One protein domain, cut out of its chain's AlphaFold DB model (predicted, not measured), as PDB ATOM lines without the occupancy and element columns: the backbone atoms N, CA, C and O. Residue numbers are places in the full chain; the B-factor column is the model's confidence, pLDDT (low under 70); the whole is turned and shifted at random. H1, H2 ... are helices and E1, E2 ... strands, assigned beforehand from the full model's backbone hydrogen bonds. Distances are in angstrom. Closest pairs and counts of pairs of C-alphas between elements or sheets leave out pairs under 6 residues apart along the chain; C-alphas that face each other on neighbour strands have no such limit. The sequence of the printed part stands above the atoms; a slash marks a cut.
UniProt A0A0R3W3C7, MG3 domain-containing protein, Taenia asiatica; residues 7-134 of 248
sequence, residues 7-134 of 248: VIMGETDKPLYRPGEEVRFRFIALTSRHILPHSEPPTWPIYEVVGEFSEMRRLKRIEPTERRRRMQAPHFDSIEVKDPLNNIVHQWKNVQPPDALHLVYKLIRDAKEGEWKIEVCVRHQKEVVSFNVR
ATOM      1  N   VAL A   7     212.208 212.872 182.103       85.44
ATOM      2  CA  VAL A   7     213.101 213.080 183.243       85.44
ATOM      3  C   VAL A   7     214.316 213.804 182.695       85.44
ATOM      4  O   VAL A   7     215.035 213.255 181.862       85.44
ATOM      5  N   ILE A   8     214.504 215.047 183.117       90.62
ATOM      6  CA  ILE A   8     215.644 215.860 182.709       90.62
ATOM      7  C   ILE A   8     216.675 215.764 183.826       90.62
ATOM      8  O   ILE A   8     216.332 215.915 184.994       90.62
ATOM      9  N   MET A   9     217.919 215.487 183.468       91.94
ATOM     10  CA  MET A   9     219.053 215.504 184.383       91.94
ATOM     11  C   MET A   9     220.122 216.395 183.782       91.94
ATOM     12  O   MET A   9     220.377 216.330 182.579       91.94
ATOM     13  N   GLY A  10     220.731 217.223 184.616       94.19
ATOM     14  CA  GLY A  10     221.817 218.095 184.214       94.19
ATOM     15  C   GLY A  10     222.929 218.077 185.236       94.19
ATOM     16  O   GLY A  10     222.682 217.919 186.430       94.19
ATOM     17  N   GLU A  11     224.148 218.263 184.759       96.56
ATOM     18  CA  GLU A  11     225.308 218.420 185.622       96.56
ATOM     19  C   GLU A  11     226.277 219.448 185.048       96.56
ATOM     20  O   GLU A  11     226.371 219.643 183.831       96.56
ATOM     21  N   THR A  12     227.003 220.089 185.953       97.62
ATOM     22  CA  THR A  12     228.140 220.959 185.664       97.62
ATOM     23  C   THR A  12     229.439 220.239 186.019       97.62
ATOM     24  O   THR A  12     229.461 219.376 186.894       97.62
ATOM     25  N   ASP A  13     230.549 220.598 185.371       96.88
ATOM     26  CA  ASP A  13     231.863 220.015 185.680       96.88
ATOM     27  C   ASP A  13     232.358 220.371 187.093       96.88
ATOM     28  O   ASP A  13     233.134 219.626 187.693       96.88
ATOM     29  N   LYS A  14     231.899 221.506 187.638       94.75
ATOM     30  CA  LYS A  14     232.187 221.967 188.999       94.75
ATOM     31  C   LYS A  14     230.937 222.598 189.631       94.75
ATOM     32  O   LYS A  14     230.114 223.182 188.929       94.75
ATOM     33  N   PRO A  15     230.810 222.577 190.967       94.31
ATOM     34  CA  PRO A  15     229.788 223.352 191.673       94.31
ATOM     35  C   PRO A  15     230.199 224.819 191.924       94.31
ATOM     36  O   PRO A  15     229.354 225.635 192.294       94.31
ATOM     37  N   LEU A  16     231.486 225.163 191.757       94.81
ATOM     38  CA  LEU A  16     232.059 226.480 192.065       94.81
ATOM     39  C   LEU A  16     233.041 226.947 190.974       94.81
ATOM     40  O   LEU A  16     234.017 226.258 190.667       94.81
ATOM     41  N   TYR A  17     232.828 228.156 190.455       96.06
ATOM     42  CA  TYR A  17     233.635 228.772 189.397       96.06
ATOM     43  C   TYR A  17     234.193 230.125 189.824       96.06
ATOM     44  O   TYR A  17     233.630 230.814 190.678       96.06
ATOM     45  N   ARG A  18     235.309 230.515 189.204       95.94
ATOM     46  CA  ARG A  18     235.823 231.887 189.289       95.94
ATOM     47  C   ARG A  18     235.253 232.740 188.155       95.94
ATOM     48  O   ARG A  18     234.974 232.203 187.080       95.94
ATOM     49  N   PRO A  19     235.140 234.064 188.337       96.69
ATOM     50  CA  PRO A  19     234.869 234.966 187.224       96.69
ATOM     51  C   PRO A  19     235.876 234.771 186.079       96.69
ATOM     52  O   PRO A  19     237.062 234.527 186.309       96.69
ATOM     53  N   GLY A  20     235.400 234.831 184.834       95.56
ATOM     54  CA  GLY A  20     236.213 234.563 183.643       95.56
ATOM     55  C   GLY A  20     236.391 233.086 183.255       95.56
ATOM     56  O   GLY A  20     236.921 232.828 182.171       95.56
ATOM     57  N   GLU A  21     235.988 232.123 184.095       96.62
ATOM     58  CA  GLU A  21     236.085 230.690 183.773       96.62
ATOM     59  C   GLU A  21     235.016 230.211 182.786       96.62
ATOM     60  O   GLU A  21     233.956 230.814 182.617       96.62
ATOM     61  N   GLU A  22     235.295 229.075 182.149       97.69
ATOM     62  CA  GLU A  22     234.320 228.337 181.353       97.69
ATOM     63  C   GLU A  22     233.550 227.359 182.240       97.69
ATOM     64  O   GLU A  22     234.136 226.511 182.914       97.69
ATOM     65  N   VAL A  23     232.228 227.481 182.211       97.75
ATOM     66  CA  VAL A  23     231.270 226.551 182.800       97.75
ATOM     67  C   VAL A  23     230.956 225.503 181.747       97.75
ATOM     68  O   VAL A  23     230.409 225.834 180.692       97.75
ATOM     69  N   ARG A  24     231.313 224.246 182.014       97.94
ATOM     70  CA  ARG A  24     230.985 223.119 181.141       97.94
ATOM     71  C   ARG A  24     229.854 222.340 181.767       97.94
ATOM     72  O   ARG A  24     229.880 222.039 182.957       97.94
ATOM     73  N   PHE A  25     228.852 222.023 180.971       97.50
ATOM     74  CA  PHE A  25     227.675 221.340 181.474       97.50
ATOM     75  C   PHE A  25     227.025 220.508 180.386       97.50
ATOM     76  O   PHE A  25     227.247 220.703 179.188       97.50
ATOM     77  N   ARG A  26     226.227 219.546 180.832       96.62
ATOM     78  CA  ARG A  26     225.494 218.650 179.950       96.62
ATOM     79  C   ARG A  26     224.124 218.344 180.506       96.62
ATOM     80  O   ARG A  26     223.943 218.296 181.720       96.62
ATOM     81  N   PHE A  27     223.189 218.102 179.602       95.38
ATOM     82  CA  PHE A  27     221.835 217.692 179.927       95.38
ATOM     83  C   PHE A  27     221.454 216.419 179.189       95.38
ATOM     84  O   PHE A  27     221.793 216.213 178.025       95.38
ATOM     85  N   ILE A  28     220.688 215.578 179.874       92.44
ATOM     86  CA  ILE A  28     220.082 214.374 179.324       92.44
ATOM     87  C   ILE A  28     218.586 214.446 179.608       92.44
ATOM     88  O   ILE A  28     218.164 214.611 180.750       92.44
ATOM     89  N   ALA A  29     217.782 214.302 178.560       89.81
ATOM     90  CA  ALA A  29     216.338 214.181 178.666       89.81
ATOM     91  C   ALA A  29     215.942 212.730 178.384       89.81
ATOM     92  O   ALA A  29     215.926 212.274 177.240       89.81
ATOM     93  N   LEU A  30     215.628 211.994 179.442       84.31
ATOM     94  CA  LEU A  30     215.132 210.630 179.358       84.31
ATOM     95  C   LEU A  30     213.608 210.629 179.292       84.31
ATOM     96  O   LEU A  30     212.931 211.528 179.778       84.31
ATOM     97  N   THR A  31     213.048 209.580 178.713       76.56
ATOM     98  CA  THR A  31     211.605 209.305 178.755       76.56
ATOM     99  C   THR A  31     211.395 207.933 179.382       76.56
ATOM    100  O   THR A  31     212.353 207.173 179.521       76.56
ATOM    101  N   SER A  32     210.156 207.568 179.719       68.19
ATOM    102  CA  SER A  32     209.837 206.233 180.259       68.19
ATOM    103  C   SER A  32     210.401 205.081 179.413       68.19
ATOM    104  O   SER A  32     210.805 204.062 179.961       68.19
ATOM    105  N   ARG A  33     210.520 205.277 178.092       64.81
ATOM    106  CA  ARG A  33     211.121 204.320 177.147       64.81
ATOM    107  C   ARG A  33     212.618 204.082 177.344       64.81
ATOM    108  O   ARG A  33     213.102 203.029 176.962       64.81
ATOM    109  N   HIS A  34     213.342 205.069 177.866       68.00
ATOM    110  CA  HIS A  34     214.786 204.976 178.085       68.00
ATOM    111  C   HIS A  34     215.130 204.347 179.441       68.00
ATOM    112  O   HIS A  34     216.253 203.902 179.633       68.00
ATOM    113  N   ILE A  35     214.186 204.353 180.386       68.69
ATOM    114  CA  ILE A  35     214.425 203.966 181.784       68.69
ATOM    115  C   ILE A  35     213.882 202.557 182.068       68.69
ATOM    116  O   ILE A  35     214.423 201.848 182.913       68.69
ATOM    117  N   LEU A  36     212.825 202.132 181.366       63.94
ATOM    118  CA  LEU A  36     212.204 200.824 181.566       63.94
ATOM    119  C   LEU A  36     212.717 199.802 180.538       63.94
ATOM    120  O   LEU A  36     212.614 200.059 179.335       63.94
ATOM    121  N   PRO A  37     213.220 198.631 180.974       53.19
ATOM    122  CA  PRO A  37     213.542 197.545 180.063       53.19
ATOM    123  C   PRO A  37     212.237 196.991 179.486       53.19
ATOM    124  O   PRO A  37     211.386 196.483 180.216       53.19
ATOM    125  N   HIS A  38     212.061 197.102 178.172       58.72
ATOM    126  CA  HIS A  38     210.903 196.543 177.482       58.72
ATOM    127  C   HIS A  38     211.338 195.450 176.507       58.72
ATOM    128  O   HIS A  38     212.215 195.659 175.674       58.72
ATOM    129  N   SER A  39     210.693 194.288 176.620       56.91
ATOM    130  CA  SER A  39     210.822 193.145 175.708       56.91
ATOM    131  C   SER A  39     210.007 193.311 174.417       56.91
ATOM    132  O   SER A  39     210.280 192.635 173.431       56.91
ATOM    133  N   GLU A  40     209.030 194.221 174.404       59.94
ATOM    134  CA  GLU A  40     208.146 194.520 173.270       59.94
ATOM    135  C   GLU A  40     208.225 196.008 172.889       59.94
ATOM    136  O   GLU A  40     208.495 196.847 173.755       59.94
ATOM    137  N   PRO A  41     207.970 196.386 171.619       59.38
ATOM    138  CA  PRO A  41     207.963 197.786 171.211       59.38
ATOM    139  C   PRO A  41     206.851 198.558 171.953       59.38
ATOM    140  O   PRO A  41     205.666 198.289 171.748       59.38
ATOM    141  N   PRO A  42     207.188 199.550 172.798       58.38
ATOM    142  CA  PRO A  42     206.214 200.177 173.685       58.38
ATOM    143  C   PRO A  42     205.197 201.018 172.901       58.38
ATOM    144  O   PRO A  42     205.545 202.040 172.296       58.38
ATOM    145  N   THR A  43     203.917 200.643 172.942       63.88
ATOM    146  CA  THR A  43     202.823 201.415 172.332       63.88
ATOM    147  C   THR A  43     202.368 202.545 173.257       63.88
ATOM    148  O   THR A  43     201.973 202.298 174.394       63.88
ATOM    149  N   TRP A  44     202.387 203.796 172.782       65.88
ATOM    150  CA  TRP A  44     201.851 204.923 173.558       65.88
ATOM    151  C   TRP A  44     200.323 204.827 173.701       65.88
ATOM    152  O   TRP A  44     199.654 204.522 172.704       65.88
ATOM    153  N   PRO A  45     199.758 205.148 174.883       73.94
ATOM    154  CA  PRO A  45     198.313 205.174 175.085       73.94
ATOM    155  C   PRO A  45     197.624 206.090 174.065       73.94
ATOM    156  O   PRO A  45     198.193 207.076 173.597       73.94
ATOM    157  N   ILE A  46     196.404 205.720 173.676       79.00
ATOM    158  CA  ILE A  46     195.585 206.459 172.696       79.00
ATOM    159  C   ILE A  46     194.787 207.579 173.382       79.00
ATOM    160  O   ILE A  46     194.345 208.522 172.729       79.00
ATOM    161  N   TYR A  47     194.640 207.500 174.704       82.62
ATOM    162  CA  TYR A  47     193.887 208.442 175.518       82.62
ATOM    163  C   TYR A  47     194.774 209.009 176.625       82.62
ATOM    164  O   TYR A  47     195.573 208.283 177.216       82.62
ATOM    165  N   GLU A  48     194.622 210.297 176.910       81.75
ATOM    166  CA  GLU A  48     195.162 210.952 178.099       81.75
ATOM    167  C   GLU A  48     194.025 211.258 179.074       81.75
ATOM    168  O   GLU A  48     192.882 211.496 178.678       81.75
ATOM    169  N   VAL A  49     194.337 211.222 180.365       79.56
ATOM    170  CA  VAL A  49     193.383 211.568 181.415       79.56
ATOM    171  C   VAL A  49     193.439 213.079 181.623       79.56
ATOM    172  O   VAL A  49     194.493 213.607 181.971       79.56
ATOM    173  N   VAL A  50     192.316 213.764 181.416       80.81
ATOM    174  CA  VAL A  50     192.186 215.222 181.546       80.81
ATOM    175  C   VAL A  50     191.155 215.541 182.625       80.81
ATOM    176  O   VAL A  50     190.119 214.880 182.709       80.81
ATOM    177  N   GLY A  51     191.447 216.538 183.455       70.75
ATOM    178  CA  GLY A  51     190.592 216.994 184.551       70.75
ATOM    179  C   GLY A  51     191.411 217.299 185.803       70.75
ATOM    180  O   GLY A  51     192.387 216.601 186.099       70.75
ATOM    181  N   GLU A  52     191.029 218.352 186.521       72.50
ATOM    182  CA  GLU A  52     191.624 218.699 187.814       72.50
ATOM    183  C   GLU A  52     191.129 217.767 188.928       72.50
ATOM    184  O   GLU A  52     190.247 216.934 188.729       72.50
ATOM    185  N   PHE A  53     191.724 217.862 190.121       64.94
ATOM    186  CA  PHE A  53     191.390 216.978 191.246       64.94
ATOM    187  C   PHE A  53     189.914 217.081 191.682       64.94
ATOM    188  O   PHE A  53     189.367 216.109 192.193       64.94
ATOM    189  N   SER A  54     189.281 218.233 191.450       67.56
ATOM    190  CA  SER A  54     187.883 218.549 191.768       67.56
ATOM    191  C   SER A  54     186.876 218.151 190.680       67.56
ATOM    192  O   SER A  54     185.676 218.154 190.947       67.56
ATOM    193  N   GLU A  55     187.326 217.791 189.473       75.44
ATOM    194  CA  GLU A  55     186.455 217.427 188.351       75.44
ATOM    195  C   GLU A  55     186.509 215.924 188.041       75.44
ATOM    196  O   GLU A  55     187.516 215.239 188.243       75.44
ATOM    197  N   MET A  56     185.416 215.388 187.489       78.06
ATOM    198  CA  MET A  56     185.390 214.008 187.008       78.06
ATOM    199  C   MET A  56     186.389 213.852 185.856       78.06
ATOM    200  O   MET A  56     186.206 214.430 184.786       78.06
ATOM    201  N   ARG A  57     187.441 213.055 186.071       81.00
ATOM    202  CA  ARG A  57     188.487 212.808 185.072       81.00
ATOM    203  C   ARG A  57     187.898 212.185 183.808       81.00
ATOM    204  O   ARG A  57     187.227 211.157 183.872       81.00
ATOM    205  N   ARG A  58     188.190 212.778 182.651       85.19
ATOM    206  CA  ARG A  58     187.719 212.315 181.339       85.19
ATOM    207  C   ARG A  58     188.881 211.786 180.512       85.19
ATOM    208  O   ARG A  58     190.001 212.286 180.597       85.19
ATOM    209  N   LEU A  59     188.602 210.783 179.686       84.19
ATOM    210  CA  LEU A  59     189.549 210.305 178.687       84.19
ATOM    211  C   LEU A  59     189.446 211.187 177.447       84.19
ATOM    212  O   LEU A  59     188.420 211.209 176.770       84.19
ATOM    213  N   LYS A  60     190.523 211.904 177.139       87.75
ATOM    214  CA  LYS A  60     190.661 212.669 175.904       87.75
ATOM    215  C   LYS A  60     191.510 211.871 174.929       87.75
ATOM    216  O   LYS A  60     192.592 211.406 175.278       87.75
ATOM    217  N   ARG A  61     191.028 211.698 173.698       84.69
ATOM    218  CA  ARG A  61     191.813 211.051 172.641       84.69
ATOM    219  C   ARG A  61     193.017 211.929 172.298       84.69
ATOM    220  O   ARG A  61     192.858 213.121 172.048       84.69
ATOM    221  N   ILE A  62     194.204 211.334 172.286       82.06
ATOM    222  CA  ILE A  62     195.443 212.012 171.903       82.06
ATOM    223  C   ILE A  62     195.505 212.061 170.377       82.06
ATOM    224  O   ILE A  62     195.330 211.039 169.704       82.06
ATOM    225  N   GLU A  63     195.789 213.241 169.834       85.00
ATOM    226  CA  GLU A  63     195.979 213.431 168.398       85.00
ATOM    227  C   GLU A  63     197.119 212.542 167.856       85.00
ATOM    228  O   GLU A  63     198.190 212.461 168.471       85.00
ATOM    229  N   PRO A  64     196.957 211.875 166.693       83.50
ATOM    230  CA  PRO A  64     197.995 211.006 166.133       83.50
ATOM    231  C   PRO A  64     199.331 211.714 165.864       83.50
ATOM    232  O   PRO A  64     200.383 211.072 165.904       83.50
ATOM    233  N   THR A  65     199.305 213.018 165.573       82.56
ATOM    234  CA  THR A  65     200.498 213.863 165.388       82.56
ATOM    235  C   THR A  65     201.250 214.058 166.700       82.56
ATOM    236  O   THR A  65     202.459 213.837 166.755       82.56
ATOM    237  N   GLU A  66     200.532 214.359 167.778       78.31
ATOM    238  CA  GLU A  66     201.085 214.485 169.124       78.31
ATOM    239  C   GLU A  66     201.643 213.143 169.616       78.31
ATOM    240  O   GLU A  66     202.755 213.076 170.141       78.31
ATOM    241  N   ARG A  67     200.948 212.030 169.338       75.81
ATOM    242  CA  ARG A  67     201.461 210.685 169.641       75.81
ATOM    243  C   ARG A  67     202.771 210.396 168.901       75.81
ATOM    244  O   ARG A  67     203.685 209.832 169.496       75.81
ATOM    245  N   ARG A  68     202.901 210.805 167.630       77.56
ATOM    246  CA  ARG A  68     204.160 210.695 166.866       77.56
ATOM    247  C   ARG A  68     205.265 211.577 167.443       77.56
ATOM    248  O   ARG A  68     206.375 211.084 167.618       77.56
ATOM    249  N   ARG A  69     204.963 212.825 167.807       75.25
ATOM    250  CA  ARG A  69     205.915 213.737 168.460       75.25
ATOM    251  C   ARG A  69     206.452 213.141 169.764       75.25
ATOM    252  O   ARG A  69     207.657 213.153 169.992       75.25
ATOM    253  N   ARG A  70     205.583 212.544 170.587       70.88
ATOM    254  CA  ARG A  70     205.966 211.892 171.854       70.88
ATOM    255  C   ARG A  70     206.860 210.663 171.662       70.88
ATOM    256  O   ARG A  70     207.648 210.355 172.555       70.88
ATOM    257  N   MET A  71     206.762 209.990 170.512       68.94
ATOM    258  CA  MET A  71     207.616 208.852 170.154       68.94
ATOM    259  C   MET A  71     209.020 209.252 169.694       68.94
ATOM    260  O   MET A  71     209.914 208.412 169.762       68.94
ATOM    261  N   GLN A  72     209.220 210.493 169.248       73.56
ATOM    262  CA  GLN A  72     210.540 211.011 168.886       73.56
ATOM    263  C   GLN A  72     211.370 211.317 170.138       73.56
ATOM    264  O   GLN A  72     210.817 211.530 171.227       73.56
ATOM    265  N   ALA A  73     212.695 211.364 169.974       69.50
ATOM    266  CA  ALA A  73     213.597 211.809 171.026       69.50
ATOM    267  C   ALA A  73     213.182 213.212 171.520       69.50
ATOM    268  O   ALA A  73     212.786 214.058 170.708       69.50
ATOM    269  N   PRO A  74     213.183 213.462 172.840       78.75
ATOM    270  CA  PRO A  74     212.944 214.804 173.351       78.75
ATOM    271  C   PRO A  74     214.064 215.729 172.864       78.75
ATOM    272  O   PRO A  74     215.230 215.386 172.997       78.75
ATOM    273  N   HIS A  75     213.717 216.881 172.295       85.81
ATOM    274  CA  HIS A  75     214.662 217.978 172.091       85.81
ATOM    275  C   HIS A  75     214.527 218.967 173.245       85.81
ATOM    276  O   HIS A  75     213.488 219.018 173.908       85.81
ATOM    277  N   PHE A  76     215.572 219.750 173.465       91.81
ATOM    278  CA  PHE A  76     215.564 220.814 174.453       91.81
ATOM    279  C   PHE A  76     214.991 222.078 173.812       91.81
ATOM    280  O   PHE A  76     215.570 222.618 172.867       91.81
ATOM    281  N   ASP A  77     213.838 222.529 174.308       92.56
ATOM    282  CA  ASP A  77     213.145 223.719 173.808       92.56
ATOM    283  C   ASP A  77     214.021 224.961 174.041       92.56
ATOM    284  O   ASP A  77     214.300 225.731 173.117       92.56
ATOM    285  N   SER A  78     214.524 225.104 175.272       95.44
ATOM    286  CA  SER A  78     215.526 226.103 175.634       95.44
ATOM    287  C   SER A  78     216.455 225.617 176.745       95.44
ATOM    288  O   SER A  78     216.084 224.789 177.577       95.44
ATOM    289  N   ILE A  79     217.676 226.145 176.742       97.19
ATOM    290  CA  ILE A  79     218.641 226.046 177.840       97.19
ATOM    291  C   ILE A  79     219.126 227.467 178.110       97.19
ATOM    292  O   ILE A  79     219.647 228.118 177.207       97.19
ATOM    293  N   GLU A  80     218.919 227.973 179.319       97.94
ATOM    294  CA  GLU A  80     219.137 229.373 179.689       97.94
ATOM    295  C   GLU A  80     220.095 229.475 180.870       97.94
ATOM    296  O   GLU A  80     219.850 228.885 181.919       97.94
ATOM    297  N   VAL A  81     221.157 230.268 180.728       98.12
ATOM    298  CA  VAL A  81     222.036 230.629 181.847       98.12
ATOM    299  C   VAL A  81     221.529 231.927 182.452       98.12
ATOM    300  O   VAL A  81     221.366 232.928 181.747       98.12
ATOM    301  N   LYS A  82     221.303 231.909 183.763       98.12
ATOM    302  CA  LYS A  82     220.817 233.030 184.556       98.12
ATOM    303  C   LYS A  82     221.845 233.463 185.590       98.12
ATOM    304  O   LYS A  82     222.453 232.629 186.265       98.12
ATOM    305  N   ASP A  83     222.020 234.775 185.696       97.31
ATOM    306  CA  ASP A  83     222.864 235.397 186.715       97.31
ATOM    307  C   ASP A  83     222.188 235.371 188.111       97.31
ATOM    308  O   ASP A  83     221.020 234.981 188.231       97.31
ATOM    309  N   PRO A  84     222.871 235.820 189.184       96.94
ATOM    310  CA  PRO A  84     222.300 235.852 190.533       96.94
ATOM    311  C   PRO A  84     221.114 236.811 190.707       96.94
ATOM    312  O   PRO A  84     220.461 236.804 191.746       96.94
ATOM    313  N   LEU A  85     220.851 237.672 189.722       96.25
ATOM    314  CA  LEU A  85     219.696 238.567 189.672       96.25
ATOM    315  C   LEU A  85     218.551 237.982 188.822       96.25
ATOM    316  O   LEU A  85     217.551 238.661 188.606       96.25
ATOM    317  N   ASN A  86     218.668 236.722 188.385       96.44
ATOM    318  CA  ASN A  86     217.759 236.021 187.477       96.44
ATOM    319  C   ASN A  86     217.659 236.622 186.060       96.44
ATOM    320  O   ASN A  86     216.702 236.331 185.338       96.44
ATOM    321  N   ASN A  87     218.647 237.405 185.623       97.00
ATOM    322  CA  ASN A  87     218.740 237.859 184.238       97.00
ATOM    323  C   ASN A  87     219.252 236.724 183.349       97.00
ATOM    324  O   ASN A  87     220.240 236.074 183.684       97.00
ATOM    325  N   ILE A  88     218.624 236.518 182.190       97.50
ATOM    326  CA  ILE A  88     219.103 235.559 181.185       97.50
ATOM    327  C   ILE A  88     220.303 236.177 180.467       97.50
ATOM    328  O   ILE A  88     220.155 237.148 179.729       97.50
ATOM    329  N   VAL A  89     221.487 235.606 180.670       97.12
ATOM    330  CA  VAL A  89     222.735 236.084 180.054       97.12
ATOM    331  C   VAL A  89     223.109 235.309 178.791       97.12
ATOM    332  O   VAL A  89     223.876 235.799 177.964       97.12
ATOM    333  N   HIS A  90     222.580 234.094 178.633       97.31
ATOM    334  CA  HIS A  90     222.800 233.256 177.462       97.31
ATOM    335  C   HIS A  90     221.652 232.267 177.286       97.31
ATOM    336  O   HIS A  90     221.090 231.788 178.270       97.31
ATOM    337  N   GLN A  91     221.317 231.946 176.036       97.00
ATOM    338  CA  GLN A  91     220.227 231.033 175.717       97.00
ATOM    339  C   GLN A  91     220.542 230.219 174.461       97.00
ATOM    340  O   GLN A  91     220.799 230.784 173.399       97.00
ATOM    341  N   TRP A  92     220.419 228.898 174.568       96.88
ATOM    342  CA  TRP A  92     220.309 227.998 173.422       96.88
ATOM    343  C   TRP A  92     218.841 227.640 173.196       96.88
ATOM    344  O   TRP A  92     218.085 227.472 174.155       96.88
ATOM    345  N   LYS A  93     218.431 227.512 171.931       95.19
ATOM    346  CA  LYS A  93     217.065 227.141 171.533       95.19
ATOM    347  C   LYS A  93     217.096 225.915 170.635       95.19
ATOM    348  O   LYS A  93     218.002 225.798 169.815       95.19
ATOM    349  N   ASN A  94     216.077 225.063 170.740       92.31
ATOM    350  CA  ASN A  94     215.892 223.881 169.889       92.31
ATOM    351  C   ASN A  94     217.138 222.972 169.819       92.31
ATOM    352  O   ASN A  94     217.532 222.522 168.739       92.31
ATOM    353  N   VAL A  95     217.771 222.717 170.966       93.44
ATOM    354  CA  VAL A  95     219.023 221.949 171.054       93.44
ATOM    355  C   VAL A  95     218.723 220.460 170.908       93.44
ATOM    356  O   VAL A  95     217.826 219.923 171.568       93.44
ATOM    357  N   GLN A  96     219.469 219.783 170.034       91.50
ATOM    358  CA  GLN A  96     219.335 218.340 169.864       91.50
ATOM    359  C   GLN A  96     220.032 217.594 171.008       91.50
ATOM    360  O   GLN A  96     221.000 218.103 171.577       91.50
ATOM    361  N   PRO A  97     219.596 216.367 171.346       89.69
ATOM    362  CA  PRO A  97     220.203 215.599 172.430       89.69
ATOM    363  C   PRO A  97     221.729 215.450 172.370       89.69
ATOM    364  O   PRO A  97     222.348 215.620 173.415       89.69
ATOM    365  N   PRO A  98     222.363 215.189 171.208       91.38
ATOM    366  CA  PRO A  98     223.820 215.092 171.135       91.38
ATOM    367  C   PRO A  98     224.530 216.409 171.469       91.38
ATOM    368  O   PRO A  98     225.548 216.396 172.153       91.38
ATOM    369  N   ASP A  99     223.970 217.543 171.043       92.88
ATOM    370  CA  ASP A  99     224.558 218.869 171.272       92.88
ATOM    371  C   ASP A  99     224.471 219.273 172.750       92.88
ATOM    372  O   ASP A  99     225.360 219.934 173.287       92.88
ATOM    373  N   ALA A 100     223.426 218.816 173.444       93.88
ATOM    374  CA  ALA A 100     223.243 219.049 174.872       93.88
ATOM    375  C   ALA A 100     224.237 218.276 175.761       93.88
ATOM    376  O   ALA A 100     224.281 218.523 176.966       93.88
ATOM    377  N   LEU A 101     225.041 217.361 175.201       94.06
ATOM    378  CA  LEU A 101     226.051 216.605 175.948       94.06
ATOM    379  C   LEU A 101     227.357 217.376 176.175       94.06
ATOM    380  O   LEU A 101     228.179 216.936 176.979       94.06
ATOM    381  N   HIS A 102     227.569 218.491 175.471       94.50
ATOM    382  CA  HIS A 102     228.807 219.259 175.556       94.50
ATOM    383  C   HIS A 102     228.550 220.757 175.353       94.50
ATOM    384  O   HIS A 102     228.941 221.347 174.346       94.50
ATOM    385  N   LEU A 103     227.892 221.378 176.330       97.12
ATOM    386  CA  LEU A 103     227.658 222.818 176.336       97.12
ATOM    387  C   LEU A 103     228.738 223.533 177.145       97.12
ATOM    388  O   LEU A 103     229.220 223.039 178.167       97.12
ATOM    389  N   VAL A 104     229.116 224.716 176.665       97.81
ATOM    390  CA  VAL A 104     230.137 225.556 177.290       97.81
ATOM    391  C   VAL A 104     229.649 226.995 177.327       97.81
ATOM    392  O   VAL A 104     229.238 227.548 176.308       97.81
ATOM    393  N   TYR A 105     229.731 227.613 178.502       97.50
ATOM    394  CA  TYR A 105     229.469 229.032 178.700       97.50
ATOM    395  C   TYR A 105     230.672 229.706 179.346       97.50
ATOM    396  O   TYR A 105     231.155 229.259 180.383       97.50
ATOM    397  N   LYS A 106     231.149 230.807 178.769       97.75
ATOM    398  CA  LYS A 106     232.255 231.575 179.338       97.75
ATOM    399  C   LYS A 106     231.723 232.689 180.232       97.75
ATOM    400  O   LYS A 106     231.079 233.613 179.742       97.75
ATOM    401  N   LEU A 107     232.033 232.627 181.526       97.25
ATOM    402  CA  LEU A 107     231.734 233.711 182.457       97.25
ATOM    403  C   LEU A 107     232.515 234.964 182.053       97.25
ATOM    404  O   LEU A 107     233.690 234.901 181.684       97.25
ATOM    405  N   ILE A 108     231.872 236.126 182.153       95.62
ATOM    406  CA  ILE A 108     232.571 237.406 182.014       95.62
ATOM    407  C   ILE A 108     233.564 237.585 183.174       95.62
ATOM    408  O   ILE A 108     233.392 237.016 184.252       95.62
ATOM    409  N   ARG A 109     234.628 238.362 182.951       95.56
ATOM    410  CA  ARG A 109     235.671 238.587 183.970       95.56
ATOM    411  C   ARG A 109     235.137 239.304 185.210       95.56
ATOM    412  O   ARG A 109     235.572 238.988 186.305       95.56
ATOM    413  N   ASP A 110     234.142 240.164 185.022       93.88
ATOM    414  CA  ASP A 110     233.470 240.904 186.094       93.88
ATOM    415  C   ASP A 110     232.142 240.233 186.492       93.88
ATOM    416  O   ASP A 110     231.164 240.897 186.835       93.88
ATOM    417  N   ALA A 111     232.065 238.899 186.380       95.00
ATOM    418  CA  ALA A 111     230.856 238.153 186.715       95.00
ATOM    419  C   ALA A 111     230.496 238.366 188.187       95.00
ATOM    420  O   ALA A 111     231.331 238.206 189.078       95.00
ATOM    421  N   LYS A 112     229.226 238.693 188.433       94.44
ATOM    422  CA  LYS A 112     228.709 238.898 189.782       94.44
ATOM    423  C   LYS A 112     228.835 237.615 190.602       94.44
ATOM    424  O   LYS A 112     228.435 236.538 190.152       94.44
ATOM    425  N   GLU A 113     229.346 237.749 191.820       95.12
ATOM    426  CA  GLU A 113     229.392 236.641 192.766       95.12
ATOM    427  C   GLU A 113     227.990 236.249 193.243       95.12
ATOM    428  O   GLU A 113     227.108 237.097 193.407       95.12
ATOM    429  N   GLY A 114     227.795 234.957 193.490       95.12
ATOM    430  CA  GLY A 114     226.540 234.410 193.994       95.12
ATOM    431  C   GLY A 114     226.146 233.100 193.328       95.12
ATOM    432  O   GLY A 114     226.953 232.457 192.652       95.12
ATOM    433  N   GLU A 115     224.893 232.710 193.540       96.81
ATOM    434  CA  GLU A 115     224.285 231.540 192.910       96.81
ATOM    435  C   GLU A 115     223.841 231.884 191.481       96.81
ATOM    436  O   GLU A 115     223.005 232.759 191.271       96.81
ATOM    437  N   TRP A 116     224.398 231.175 190.509       97.94
ATOM    438  CA  TRP A 116     224.007 231.183 189.106       97.94
ATOM    439  C   TRP A 116     223.187 229.934 188.794       97.94
ATOM    440  O   TRP A 116     223.328 228.905 189.458       97.94
ATOM    441  N   LYS A 117     222.329 230.013 187.774       98.06
ATOM    442  CA  LYS A 117     221.383 228.938 187.439       98.06
ATOM    443  C   LYS A 117     221.413 228.622 185.958       98.06
ATOM    444  O   LYS A 117     221.519 229.522 185.132       98.06
ATOM    445  N   ILE A 118     221.270 227.348 185.624       98.06
ATOM    446  CA  ILE A 118     221.024 226.876 184.266       98.06
ATOM    447  C   ILE A 118     219.631 226.257 184.257       98.06
ATOM    448  O   ILE A 118     219.420 225.200 184.848       98.06
ATOM    449  N   GLU A 119     218.675 226.938 183.633       97.31
ATOM    450  CA  GLU A 119     217.295 226.473 183.501       97.31
ATOM    451  C   GLU A 119     217.107 225.840 182.125       97.31
ATOM    452  O   GLU A 119     217.341 226.469 181.094       97.31
ATOM    453  N   VAL A 120     216.683 224.583 182.108       95.88
ATOM    454  CA  VAL A 120     216.427 223.825 180.884       95.88
ATOM    455  C   VAL A 120     214.946 223.509 180.770       95.88
ATOM    456  O   VAL A 120     214.309 223.132 181.750       95.88
ATOM    457  N   CYS A 121     214.399 223.643 179.565       92.88
ATOM    458  CA  CYS A 121     213.012 223.336 179.255       92.88
ATOM    459  C   CYS A 121     212.930 222.224 178.201       92.88
ATOM    460  O   CYS A 121     213.533 222.317 177.131       92.88
ATOM    461  N   VAL A 122     212.173 221.169 178.504       90.12
ATOM    462  CA  VAL A 122     211.864 220.058 177.595       90.12
ATOM    463  C   VAL A 122     210.384 219.723 177.728       90.12
ATOM    464  O   VAL A 122     209.943 219.245 178.771       90.12
ATOM    465  N   ARG A 123     209.599 219.913 176.665       80.81
ATOM    466  CA  ARG A 123     208.172 219.541 176.605       80.81
ATOM    467  C   ARG A 123     207.363 220.100 177.787       80.81
ATOM    468  O   ARG A 123     206.529 219.393 178.350       80.81
ATOM    469  N   HIS A 124     207.588 221.372 178.129       78.50
ATOM    470  CA  HIS A 124     206.984 222.084 179.273       78.50
ATOM    471  C   HIS A 124     207.447 221.617 180.660       78.50
ATOM    472  O   HIS A 124     206.930 222.091 181.671       78.50
ATOM    473  N   GLN A 125     208.414 220.705 180.732       85.25
ATOM    474  CA  GLN A 125     209.084 220.377 181.979       85.25
ATOM    475  C   GLN A 125     210.359 221.180 182.095       85.25
ATOM    476  O   GLN A 125     211.089 221.344 181.121       85.25
ATOM    477  N   LYS A 126     210.598 221.674 183.302       91.44
ATOM    478  CA  LYS A 126     211.755 222.487 183.622       91.44
ATOM    479  C   LYS A 126     212.615 221.769 184.637       91.44
ATOM    480  O   LYS A 126     212.073 221.154 185.552       91.44
ATOM    481  N   GLU A 127     213.918 221.892 184.468       94.12
ATOM    482  CA  GLU A 127     214.917 221.472 185.444       94.12
ATOM    483  C   GLU A 127     215.916 222.612 185.630       94.12
ATOM    484  O   GLU A 127     216.172 223.379 184.697       94.12
ATOM    485  N   VAL A 128     216.441 222.756 186.844       96.69
ATOM    486  CA  VAL A 128     217.367 223.834 187.192       96.69
ATOM    487  C   VAL A 128     218.609 223.230 187.820       96.69
ATOM    488  O   VAL A 128     218.522 222.524 188.818       96.69
ATOM    489  N   VAL A 129     219.769 223.556 187.257       96.94
ATOM    490  CA  VAL A 129     221.076 223.230 187.836       96.94
ATOM    491  C   VAL A 129     221.700 224.520 188.354       96.94
ATOM    492  O   VAL A 129     221.895 225.464 187.588       96.94
ATOM    493  N   SER A 130     222.005 224.574 189.649       97.06
ATOM    494  CA  SER A 130     222.662 225.725 190.278       97.06
ATOM    495  C   SER A 130     224.175 225.521 190.382       97.06
ATOM    496  O   SER A 130     224.646 224.421 190.661       97.06
ATOM    497  N   PHE A 131     224.938 226.604 190.244       97.19
ATOM    498  CA  PHE A 131     226.367 226.652 190.563       97.19
ATOM    499  C   PHE A 131     226.724 227.993 191.210       97.19
ATOM    500  O   PHE A 131     226.030 228.987 191.031       97.19
ATOM    501  N   ASN A 132     227.810 228.050 191.977       96.00
ATOM    502  CA  ASN A 132     228.269 229.295 192.594       96.00
ATOM    503  C   ASN A 132     229.405 229.934 191.789       96.00
ATOM    504  O   ASN A 132     230.295 229.244 191.289       96.00
ATOM    505  N   VAL A 133     229.424 231.265 191.739       96.62
ATOM    506  CA  VAL A 133     230.562 232.055 191.249       96.62
ATOM    507  C   VAL A 133     231.115 232.874 192.405       96.62
ATOM    508  O   VAL A 133     230.367 233.616 193.040       96.62
ATOM    509  N   ARG A 134     232.408 232.720 192.703       93.44
ATOM    510  CA  ARG A 134     233.119 233.470 193.754       93.44
ATOM    511  C   ARG A 134     234.582 233.657 193.364       93.44
ATOM    512  O   ARG A 134     235.156 232.805 192.686       93.44
TER     513      ARG A 134
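Overview. This is residues 7 to 134 of the 248 residues of the protein "MG3 domain-containing protein" of Taenia asiatica (UniProt A0A0R3W3C7). Two antiparallel sheets lie face to face as a sandwich, the four-stranded E6, E5, E8, E9 and the three-stranded E1, E2, E7. Between E2 and E5 the chain makes a long excursion beyond one end of the sandwich, with the short helices H1 and H2 and, farthest out, the small hairpin of E3 and E4. The printed part has 128 residues, with named elements in the order E1, E2, H1, E3, E4, H2, E5, E6, E7, E8, E9, and its class is mostly strand. It is loose, with a radius of gyration of the C-alphas of 18.5 A and spans of 54 by 38 by 23 A.

Along the chain. E1, residues 7 to 12, begins at C-alpha 7 (213.101, 213.080, 183.243) and is 17.1 A long. E2, residues 22 to 30, is 26.2 A long. H1 is residues 32 to 35, E3 residues 47 to 50 and E4 residues 58 to 61, with C-alpha 58 at (187.719, 212.315, 181.339). H2, residues 64 to 71, is 10.6 A long. E5, residues 76 to 82, and E6, residues 88 to 95, are 16.7 A and 17.0 A long. E7, residues 103 to 106, is 10.3 A long. E8, residues 114 to 122, is 26.3 A long, and E9, residues 125 to 133, is 26.1 A long and ends at C-alpha 133 (230.562, 232.055, 191.249).

Arrangement. The facing parts of the two sheets are 8.3 A centre to centre, with strands at 26 degrees to each other. The larger sheet is twisted. E8 and E9 form a hairpin, with N 118 and O 129 2.8 A apart; E5 is antiparallel to E8, with N 80 and O 119 2.8 A apart; E5 and E6 form a hairpin, with N 79 and O 92 2.9 A apart. In the other sheet E2 pairs with E7 over residues 22 to 25, N 23 and O 105 being 2.8 A apart, and with E1 over residues 25 to 30, N 9 and O 28 being 2.9 A apart. Between the sheets, the closest C-alphas of E1 and E9 are those of Ile 8 and Glu 127, 6.3 A apart. H1 and H2 are on neither of these sheets. In the hairpin of E3 and E4, N 48 and O 60 are 2.8 A apart. In H2 every O i to N i+4 pair is within hydrogen-bond range; H1 is too short for such a pair.

Size, cuts and confidence. The C-alphas farthest apart, of Met 56 and Arg 109, are 56.0 A apart. The printed part has no cut, and the link H1 to E3 is long. Mean pLDDT of the printed part is 87.2; it is under 70 at residues 32 to 44, 53 to 54, 71 and 73.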